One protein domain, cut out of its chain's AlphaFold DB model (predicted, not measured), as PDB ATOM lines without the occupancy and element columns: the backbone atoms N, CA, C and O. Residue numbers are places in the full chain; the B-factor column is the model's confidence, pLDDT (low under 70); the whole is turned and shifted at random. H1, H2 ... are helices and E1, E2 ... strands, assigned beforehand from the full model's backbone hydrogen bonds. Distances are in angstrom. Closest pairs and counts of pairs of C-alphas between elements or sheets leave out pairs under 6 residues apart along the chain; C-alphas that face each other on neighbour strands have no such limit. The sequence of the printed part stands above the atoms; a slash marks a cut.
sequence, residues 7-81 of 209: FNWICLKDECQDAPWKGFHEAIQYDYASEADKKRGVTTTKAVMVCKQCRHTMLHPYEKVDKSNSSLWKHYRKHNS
ATOM      1  N   PHE A   7     148.484 142.756 149.166       61.28
ATOM      2  CA  PHE A   7     147.796 143.978 148.749       61.28
ATOM      3  C   PHE A   7     147.847 144.097 147.231       61.28
ATOM      4  O   PHE A   7     148.905 143.880 146.641       61.28
ATOM      5  N   ASN A   8     146.728 144.481 146.618       67.62
ATOM      6  CA  ASN A   8     146.742 145.006 145.258       67.62
ATOM      7  C   ASN A   8     146.548 146.523 145.325       67.62
ATOM      8  O   ASN A   8     145.544 146.996 145.864       67.62
ATOM      9  N   TRP A   9     147.540 147.268 144.849       69.06
ATOM     10  CA  TRP A   9     147.568 148.725 144.923       69.06
ATOM     11  C   TRP A   9     146.725 149.314 143.800       69.06
ATOM     12  O   TRP A   9     146.918 148.967 142.636       69.06
ATOM     13  N   ILE A  10     145.806 150.213 144.142       63.47
ATOM     14  CA  ILE A  10     144.990 150.916 143.153       63.47
ATOM     15  C   ILE A  10     145.589 152.309 142.968       63.47
ATOM     16  O   ILE A  10     145.789 153.043 143.936       63.47
ATOM     17  N   CYS A  11     145.904 152.667 141.723       49.44
ATOM     18  CA  CYS A  11     146.322 154.023 141.389       49.44
ATOM     19  C   CYS A  11     145.071 154.904 141.261       49.44
ATOM     20  O   CYS A  11     144.204 154.629 140.429       49.44
ATOM     21  N   LEU A  12     144.958 155.931 142.101       52.34
ATOM     22  CA  LEU A  12     143.878 156.914 142.019       52.34
ATOM     23  C   LEU A  12     144.144 157.929 140.903       52.34
ATOM     24  O   LEU A  12     145.290 158.296 140.649       52.34
ATOM     25  N   LYS A  13     143.058 158.407 140.287       50.22
ATOM     26  CA  LYS A  13     143.048 159.557 139.374       50.22
ATOM     27  C   LYS A  13     143.542 160.819 140.099       50.22
ATOM     28  O   LYS A  13     143.301 160.970 141.296       50.22
ATOM     29  N   ASP A  14     144.158 161.741 139.360       49.41
ATOM     30  CA  ASP A  14     144.810 162.980 139.836       49.41
ATOM     31  C   ASP A  14     143.911 163.979 140.608       49.41
ATOM     32  O   ASP A  14     144.376 165.042 141.017       49.41
ATOM     33  N   GLU A  15     142.636 163.650 140.832       49.50
ATOM     34  CA  GLU A  15     141.596 164.511 141.410       49.50
ATOM     35  C   GLU A  15     141.554 164.502 142.956       49.50
ATOM     36  O   GLU A  15     140.977 165.402 143.559       49.50
ATOM     37  N   CYS A  16     142.196 163.547 143.645       51.50
ATOM     38  CA  CYS A  16     142.218 163.485 145.121       51.50
ATOM     39  C   CYS A  16     143.424 164.223 145.739       51.50
ATOM     40  O   CYS A  16     144.217 163.635 146.482       51.50
ATOM     41  N   GLN A  17     143.590 165.513 145.425       55.50
ATOM     42  CA  GLN A  17     144.758 166.302 145.862       55.50
ATOM     43  C   GLN A  17     144.673 166.833 147.303       55.50
ATOM     44  O   GLN A  17     145.688 167.278 147.850       55.50
ATOM     45  N   ASP A  18     143.512 166.730 147.951       66.44
ATOM     46  CA  ASP A  18     143.285 167.303 149.277       66.44
ATOM     47  C   ASP A  18     143.720 166.386 150.437       66.44
ATOM     48  O   ASP A  18     143.667 165.150 150.386       66.44
ATOM     49  N   ALA A  19     144.139 167.004 151.545       63.69
ATOM     50  CA  ALA A  19     144.337 166.297 152.808       63.69
ATOM     51  C   ALA A  19     142.990 165.732 153.317       63.69
ATOM     52  O   ALA A  19     141.959 166.389 153.188       63.69
ATOM     53  N   PRO A  20     142.961 164.524 153.912       69.88
ATOM     54  CA  PRO A  20     144.097 163.708 154.334       69.88
ATOM     55  C   PRO A  20     144.520 162.657 153.288       69.88
ATOM     56  O   PRO A  20     145.480 161.926 153.526       69.88
ATOM     57  N   TRP A  21     143.831 162.567 152.146       74.94
ATOM     58  CA  TRP A  21     143.934 161.476 151.167       74.94
ATOM     59  C   TRP A  21     145.322 161.355 150.533       74.94
ATOM     60  O   TRP A  21     145.837 160.246 150.390       74.94
ATOM     61  N   LYS A  22     146.012 162.481 150.309       79.25
ATOM     62  CA  LYS A  22     147.410 162.506 149.839       79.25
ATOM     63  C   LYS A  22     148.370 161.681 150.715       79.25
ATOM     64  O   LYS A  22     149.356 161.144 150.202       79.25
ATOM     65  N   GLY A  23     148.083 161.550 152.014       76.31
ATOM     66  CA  GLY A  23     148.905 160.824 152.991       76.31
ATOM     67  C   GLY A  23     148.730 159.300 153.005       76.31
ATOM     68  O   GLY A  23     149.449 158.616 153.741       76.31
ATOM     69  N   PHE A  24     147.807 158.753 152.210       84.00
ATOM     70  CA  PHE A  24     147.477 157.327 152.200       84.00
ATOM     71  C   PHE A  24     147.517 156.751 150.778       84.00
ATOM     72  O   PHE A  24     147.324 157.459 149.795       84.00
ATOM     73  N   HIS A  25     147.823 155.462 150.673       82.31
ATOM     74  CA  HIS A  25     147.615 154.654 149.476       82.31
ATOM     75  C   HIS A  25     146.296 153.901 149.594       82.31
ATOM     76  O   HIS A  25     146.002 153.344 150.653       82.31
ATOM     77  N   GLU A  26     145.550 153.833 148.502       82.12
ATOM     78  CA  GLU A  26     144.398 152.949 148.381       82.12
ATOM     79  C   GLU A  26     144.842 151.564 147.915       82.12
ATOM     80  O   GLU A  26     145.656 151.412 146.999       82.12
ATOM     81  N   ALA A  27     144.328 150.537 148.581       77.56
ATOM     82  CA  ALA A  27     144.594 149.155 148.231       77.56
ATOM     83  C   ALA A  27     143.362 148.293 148.474       77.56
ATOM     84  O   ALA A  27     142.526 148.590 149.326       77.56
ATOM     85  N   ILE A  28     143.288 147.171 147.770       76.88
ATOM     86  CA  ILE A  28     142.401 146.073 148.144       76.88
ATOM     87  C   ILE A  28     143.226 145.087 148.960       76.88
ATOM     88  O   ILE A  28     144.257 144.588 148.494       76.88
ATOM     89  N   GLN A  29     142.779 144.817 150.184       73.56
ATOM     90  CA  GLN A  29     143.342 143.757 151.007       73.56
ATOM     91  C   GLN A  29     142.572 142.459 150.756       73.56
ATOM     92  O   GLN A  29     141.341 142.430 150.844       73.56
ATOM     93  N   TYR A  30     143.320 141.390 150.482       67.06
ATOM     94  CA  TYR A  30     142.802 140.030 150.398       67.06
ATOM     95  C   TYR A  30     143.128 139.304 151.698       67.06
ATOM     96  O   TYR A  30     144.300 139.078 152.009       67.06
ATOM     97  N   ASP A  31     142.097 138.930 152.450       62.31
ATOM     98  CA  ASP A  31     142.261 138.080 153.624       62.31
ATOM     99  C   ASP A  31     141.866 136.644 153.261       62.31
ATOM    100  O   ASP A  31     140.688 136.328 153.103       62.31
ATOM    101  N   TYR A  32     142.856 135.756 153.137       54.50
ATOM    102  CA  TYR A  32     142.605 134.315 153.070       54.50
ATOM    103  C   TYR A  32     142.311 133.817 154.488       54.50
ATOM    104  O   TYR A  32     143.191 133.837 155.353       54.50
ATOM    105  N   ALA A  33     141.066 133.415 154.747       53.81
ATOM    106  CA  ALA A  33     140.621 133.050 156.093       53.81
ATOM    107  C   ALA A  33     141.305 131.771 156.628       53.81
ATOM    108  O   ALA A  33     141.516 131.660 157.838       53.81
ATOM    109  N   SER A  34     141.766 130.872 155.749       57.69
ATOM    110  CA  SER A  34     142.596 129.703 156.072       57.69
ATOM    111  C   SER A  34     143.229 129.084 154.806       57.69
ATOM    112  O   SER A  34     142.879 129.442 153.680       57.69
ATOM    113  N   GLU A  35     144.155 128.128 154.963       54.88
ATOM    114  CA  GLU A  35     144.759 127.366 153.847       54.88
ATOM    115  C   GLU A  35     143.723 126.516 153.078       54.88
ATOM    116  O   GLU A  35     143.877 126.263 151.883       54.88
ATOM    117  N   ALA A  36     142.633 126.117 153.748       55.88
ATOM    118  CA  ALA A  36     141.512 125.398 153.144       55.88
ATOM    119  C   ALA A  36     140.627 126.319 152.282       55.88
ATOM    120  O   ALA A  36     140.144 125.899 151.229       55.88
ATOM    121  N   ASP A  37     140.485 127.591 152.667       52.25
ATOM    122  CA  ASP A  37     139.701 128.584 151.919       52.25
ATOM    123  C   ASP A  37     140.412 129.047 150.637       52.25
ATOM    124  O   ASP A  37     139.753 129.313 149.631       52.25
ATOM    125  N   LYS A  38     141.758 129.025 150.610       53.06
ATOM    126  CA  LYS A  38     142.553 129.230 149.379       53.06
ATOM    127  C   LYS A  38     142.177 128.252 148.262       53.06
ATOM    128  O   LYS A  38     142.135 128.652 147.105       53.06
ATOM    129  N   LYS A  39     141.889 126.985 148.589       54.47
ATOM    130  CA  LYS A  39     141.510 125.954 147.600       54.47
ATOM    131  C   LYS A  39     140.076 126.108 147.081       54.47
ATOM    132  O   LYS A  39     139.769 125.580 146.019       54.47
ATOM    133  N   ARG A  40     139.207 126.811 147.818       52.72
ATOM    134  CA  ARG A  40     137.787 127.029 147.478       52.72
ATOM    135  C   ARG A  40     137.512 128.345 146.741       52.72
ATOM    136  O   ARG A  40     136.386 128.550 146.306       52.72
ATOM    137  N   GLY A  41     138.507 129.222 146.599       53.47
ATOM    138  CA  GLY A  41     138.388 130.463 145.823       53.47
ATOM    139  C   GLY A  41     137.494 131.545 146.445       53.47
ATOM    140  O   GLY A  41     137.119 132.483 145.752       53.47
ATOM    141  N   VAL A  42     137.144 131.448 147.734       50.34
ATOM    142  CA  VAL A  42     136.325 132.467 148.411       50.34
ATOM    143  C   VAL A  42     137.241 133.549 148.982       50.34
ATOM    144  O   VAL A  42     137.929 133.338 149.981       50.34
ATOM    145  N   THR A  43     137.267 134.713 148.334       57.72
ATOM    146  CA  THR A  43     138.073 135.872 148.743       57.72
ATOM    147  C   THR A  43     137.181 136.986 149.278       57.72
ATOM    148  O   THR A  43     136.413 137.577 148.520       57.72
ATOM    149  N   THR A  44     137.309 137.335 150.560       58.56
ATOM    150  CA  THR A  44     136.709 138.573 151.078       58.56
ATOM    151  C   THR A  44     137.633 139.734 150.725       58.56
ATOM    152  O   THR A  44     138.708 139.878 151.308       58.56
ATOM    153  N   THR A  45     137.232 140.545 149.751       70.00
ATOM    154  CA  THR A  45     137.958 141.747 149.329       70.00
ATOM    155  C   THR A  45     137.454 142.951 150.107       70.00
ATOM    156  O   THR A  45     136.256 143.221 150.088       70.00
ATOM    157  N   LYS A  46     138.344 143.682 150.782       77.00
ATOM    158  CA  LYS A  46     137.990 144.952 151.436       77.00
ATOM    159  C   LYS A  46     138.872 146.074 150.918       77.00
ATOM    160  O   LYS A  46     140.096 145.912 150.857       77.00
ATOM    161  N   ALA A  47     138.263 147.212 150.595       82.19
ATOM    162  CA  ALA A  47     139.014 148.425 150.308       82.19
ATOM    163  C   ALA A  47     139.645 148.973 151.599       82.19
ATOM    164  O   ALA A  47     138.987 149.158 152.630       82.19
ATOM    165  N   VAL A  48     140.948 149.234 151.553       85.50
ATOM    166  CA  VAL A  48     141.738 149.729 152.681       85.50
ATOM    167  C   VAL A  48     142.585 150.934 152.285       85.50
ATOM    168  O   VAL A  48     143.006 151.091 151.142       85.50
ATOM    169  N   MET A  49     142.869 151.764 153.283       84.88
ATOM    170  CA  MET A  49     143.798 152.885 153.221       84.88
ATOM    171  C   MET A  49     145.068 152.502 153.973       84.88
ATOM    172  O   MET A  49     145.012 152.155 155.155       84.88
ATOM    173  N   VAL A  50     146.223 152.597 153.325       85.38
ATOM    174  CA  VAL A  50     147.532 152.324 153.929       85.38
ATOM    175  C   VAL A  50     148.303 153.628 154.070       85.38
ATOM    176  O   VAL A  50     148.537 154.328 153.090       85.38
ATOM    177  N   CYS A  51     148.719 153.980 155.284       86.94
ATOM    178  CA  CYS A  51     149.495 155.199 155.506       86.94
ATOM    179  C   CYS A  51     150.850 155.139 154.788       86.94
ATOM    180  O   CYS A  51     151.603 154.181 154.963       86.94
ATOM    181  N   LYS A  52     151.204 156.196 154.052       85.31
ATOM    182  CA  LYS A  52     152.491 156.294 153.344       85.31
ATOM    183  C   LYS A  52     153.699 156.359 154.283       85.31
ATOM    184  O   LYS A  52     154.783 155.930 153.909       85.31
ATOM    185  N   GLN A  53     153.514 156.873 155.501       82.75
ATOM    186  CA  GLN A  53     154.604 157.136 156.447       82.75
ATOM    187  C   GLN A  53     154.846 155.978 157.422       82.75
ATOM    188  O   GLN A  53     155.992 155.611 157.653       82.75
ATOM    189  N   CYS A  54     153.792 155.371 157.979       85.44
ATOM    190  CA  CYS A  54     153.937 154.288 158.965       85.44
ATOM    191  C   CYS A  54     153.382 152.930 158.509       85.44
ATOM    192  O   CYS A  54     153.399 151.974 159.281       85.44
ATOM    193  N   ARG A  55     152.864 152.837 157.273       83.75
ATOM    194  CA  ARG A  55     152.251 151.626 156.688       83.75
ATOM    195  C   ARG A  55     151.077 151.047 157.482       83.75
ATOM    196  O   ARG A  55     150.664 149.917 157.241       83.75
ATOM    197  N   HIS A  56     150.508 151.818 158.406       84.75
ATOM    198  CA  HIS A  56     149.319 151.412 159.140       84.75
ATOM    199  C   HIS A  56     148.120 151.290 158.192       84.75
ATOM    200  O   HIS A  56     147.846 152.203 157.411       84.75
ATOM    201  N   THR A  57     147.416 150.162 158.269       83.25
ATOM    202  CA  THR A  57     146.247 149.852 157.437       83.25
ATOM    203  C   THR A  57     144.959 150.199 158.176       83.25
ATOM    204  O   THR A  57     144.756 149.768 159.309       83.25
ATOM    205  N   MET A  58     144.069 150.938 157.522       84.69
ATOM    206  CA  MET A  58     142.732 151.282 158.006       84.69
ATOM    207  C   MET A  58     141.682 150.951 156.944       84.69
ATOM    208  O   MET A  58     141.995 150.883 155.762       84.69
ATOM    209  N   LEU A  59     140.422 150.778 157.346       84.00
ATOM    210  CA  LEU A  59     139.320 150.591 156.397       84.00
ATOM    211  C   LEU A  59     139.055 151.870 155.596       84.00
ATOM    212  O   LEU A  59     139.070 152.974 156.156       84.00
ATOM    213  N   HIS A  60     138.771 151.701 154.306       84.88
ATOM    214  CA  HIS A  60     138.343 152.790 153.440       84.88
ATOM    215  C   HIS A  60     137.008 153.385 153.941       84.88
ATOM    216  O   HIS A  60     136.121 152.618 154.314       84.88
ATOM    217  N   PRO A  61     136.807 154.720 153.969       84.19
ATOM    218  CA  PRO A  61     135.545 155.320 154.418       84.19
ATOM    219  C   PRO A  61     134.296 154.794 153.703       84.19
ATOM    220  O   PRO A  61     133.291 154.577 154.362       84.19
ATOM    221  N   TYR A  62     134.363 154.498 152.402       80.50
ATOM    222  CA  TYR A  62     133.257 153.853 151.671       80.50
ATOM    223  C   TYR A  62     132.836 152.473 152.202       80.50
ATOM    224  O   TYR A  62     131.686 152.098 152.010       80.50
ATOM    225  N   GLU A  63     133.717 151.750 152.894       79.19
ATOM    226  CA  GLU A  63     133.393 150.461 153.527       79.19
ATOM    227  C   GLU A  63     132.751 150.635 154.913       79.19
ATOM    228  O   GLU A  63     132.298 149.671 155.530       79.19
ATOM    229  N   LYS A  64     132.733 151.860 155.452       78.75
ATOM    230  CA  LYS A  64     132.110 152.161 156.742       78.75
ATOM    231  C   LYS A  64     130.657 152.575 156.549       78.75
ATOM    232  O   LYS A  64     130.329 153.323 155.633       78.75
ATOM    233  N   VAL A  65     129.807 152.182 157.496       78.06
ATOM    234  CA  VAL A  65     128.377 152.544 157.517       78.06
ATOM    235  C   VAL A  65     128.173 154.063 157.576       78.06
ATOM    236  O   VAL A  65     127.314 154.601 156.886       78.06
ATOM    237  N   ASP A  66     128.991 154.763 158.364       80.31
ATOM    238  CA  ASP A  66     128.914 156.215 158.574       80.31
ATOM    239  C   ASP A  66     129.638 157.038 157.496       80.31
ATOM    240  O   ASP A  66     129.575 158.268 157.507       80.31
ATOM    241  N   LYS A  67     130.373 156.369 156.594       80.88
ATOM    242  CA  LYS A  67     131.255 156.971 155.584       80.88
ATOM    243  C   LYS A  67     132.236 158.011 156.148       80.88
ATOM    244  O   LYS A  67     132.736 158.871 155.423       80.88
ATOM    245  N   SER A  68     132.558 157.930 157.442       79.94
ATOM    246  CA  SER A  68     133.361 158.943 158.128       79.94
ATOM    247  C   SER A  68     134.854 158.807 157.824       79.94
ATOM    248  O   SER A  68     135.462 157.732 157.932       79.94
ATOM    249  N   ASN A  69     135.497 159.942 157.545       83.69
ATOM    250  CA  ASN A  69     136.951 160.058 157.389       83.69
ATOM    251  C   ASN A  69     137.677 160.429 158.704       83.69
ATOM    252  O   ASN A  69     138.895 160.622 158.713       83.69
ATOM    253  N   SER A  70     136.964 160.495 159.832       80.19
ATOM    254  CA  SER A  70     137.500 160.963 161.120       80.19
ATOM    255  C   SER A  70     138.710 160.157 161.617       80.19
ATOM    256  O   SER A  70     139.658 160.726 162.168       80.19
ATOM    257  N   SER A  71     138.725 158.839 161.391       82.88
ATOM    258  CA  SER A  71     139.855 157.972 161.748       82.88
ATOM    259  C   SER A  71     141.102 158.256 160.902       82.88
ATOM    260  O   SER A  71     142.204 158.272 161.447       82.88
ATOM    261  N   LEU A  72     140.933 158.550 159.604       84.44
ATOM    262  CA  LEU A  72     142.039 158.938 158.724       84.44
ATOM    263  C   LEU A  72     142.648 160.253 159.197       84.44
ATOM    264  O   LEU A  72     143.861 160.336 159.343       84.44
ATOM    265  N   TRP A  73     141.820 161.250 159.511       84.00
ATOM    266  CA  TRP A  73     142.287 162.534 160.034       84.00
ATOM    267  C   TRP A  73     143.012 162.406 161.372       84.00
ATOM    268  O   TRP A  73     144.020 163.073 161.593       84.00
ATOM    269  N   LYS A  74     142.525 161.567 162.294       85.56
ATOM    270  CA  LYS A  74     143.227 161.287 163.562       85.56
ATOM    271  C   LYS A  74     144.618 160.701 163.309       85.56
ATOM    272  O   LYS A  74     145.587 161.149 163.914       85.56
ATOM    273  N   HIS A  75     144.720 159.745 162.389       86.81
ATOM    274  CA  HIS A  75     145.988 159.115 162.041       86.81
ATOM    275  C   HIS A  75     146.932 160.069 161.290       86.81
ATOM    276  O   HIS A  75     148.101 160.188 161.642       86.81
ATOM    277  N   TYR A  76     146.419 160.803 160.303       85.12
ATOM    278  CA  TYR A  76     147.167 161.784 159.515       85.12
ATOM    279  C   TYR A  76     147.776 162.884 160.394       85.12
ATOM    280  O   TYR A  76     148.938 163.246 160.208       85.12
ATOM    281  N   ARG A  77     147.034 163.353 161.409       79.81
ATOM    282  CA  ARG A  77     147.496 164.340 162.402       79.81
ATOM    283  C   ARG A  77     148.654 163.857 163.271       79.81
ATOM    284  O   ARG A  77     149.465 164.676 163.682       79.81
ATOM    285  N   LYS A  78     148.759 162.548 163.527       83.25
ATOM    286  CA  LYS A  78     149.882 161.975 164.288       83.25
ATOM    287  C   LYS A  78     151.220 162.171 163.569       83.25
ATOM    288  O   LYS A  78     152.252 162.239 164.225       83.25
ATOM    289  N   HIS A  79     151.193 162.268 162.242       81.44
ATOM    290  CA  HIS A  79     152.392 162.444 161.430       81.44
ATOM    291  C   HIS A  79     152.541 163.847 160.825       81.44
ATOM    292  O   HIS A  79     153.647 164.235 160.475       81.44
ATOM    293  N   ASN A  80     151.450 164.615 160.726       73.94
ATOM    294  CA  ASN A  80     151.432 165.966 160.158       73.94
ATOM    295  C   ASN A  80     150.903 166.979 161.186       73.94
ATOM    296  O   ASN A  80     149.966 167.730 160.919       73.94
ATOM    297  N   SER A  81     151.492 166.976 162.385       65.00
ATOM    298  CA  SER A  81     151.084 167.804 163.531       65.00
ATOM    299  C   SER A  81     151.283 169.314 163.331       65.00
ATOM    300  O   SER A  81     150.816 170.094 164.154       65.00
TER     301      SER A  81
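AT A GLANCE: This is residues 7 to 81 of the 209 residues of an uncharacterized protein of Bacteroidetes bacterium (UniProt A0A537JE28). A strongly twisted ribbon of two long strands, E2 and E3, makes the long axis; the small helix H1 sits in the turn at one end, where residues 34 to 40 stick out, and H2 covers part of the sheet toward the other end. Short strands E1 and E4 edge the ribbon, and residues 13 to 18 stick out of a long loop. The 75 printed residues include two named helices and four named strands, along the chain E1 E2 H1 E3 E4 H2; the sheet, order E1 E2 E3 E4, is antiparallel, and the class is mixed, helices and strands. The whole is loose, radius of gyration of the C-alphas 14.2 A, spanning 45 by 25 by 24 A.

HOW THE PARTS SIT: Begin at E2, residues 24 to 31, and its antiparallel neighbour E3, residues 44 to 51: N 27 and O 48 are 2.9 A apart, within hydrogen-bond range. E2 bends by 52 degrees at residue 28, E3 by 50 degrees at residue 47. Edge strand E1, residues 7 to 9, forms a hairpin with E2, with N 28 and O 8 at 3.0 A. Edge strand E4, residues 57 to 59, forms a hairpin with E3, with N 49 and O 58 at 2.8 A. H2, residues 70 to 79, is on the sheet and runs along E3, at 14 degrees on the local plane; its closest C-alpha pair with E4 is Met 58 and Leu 72, 7.7 A. H1, residues 35 to 40, is not on the sheet and is apart from H2. O i to N i+4 pairs within range number 5 of 6 in H2 and 0 of 2 in H1, which has 2 of 3 O i to N i+3 pairs.

IN THESE COORDINATES: Find C-alpha 7 at (147.796, 143.978, 148.749), where E1 begins, 6.1 A long. E2 measures 20.0 A, H1 9.4 A, E3 21.4 A and E4 7.0 A. H2, 15.0 A, ends at C-alpha 79, (152.392, 162.444, 161.430).

THE WHOLE: The C-alphas of Arg 40 and Ser 81 are farthest apart, 45.8 A. The printed part has no cut; the link from E1 to E2 is long. Confidence is under 70 at residues 7 to 20, 30 to 44 and 81.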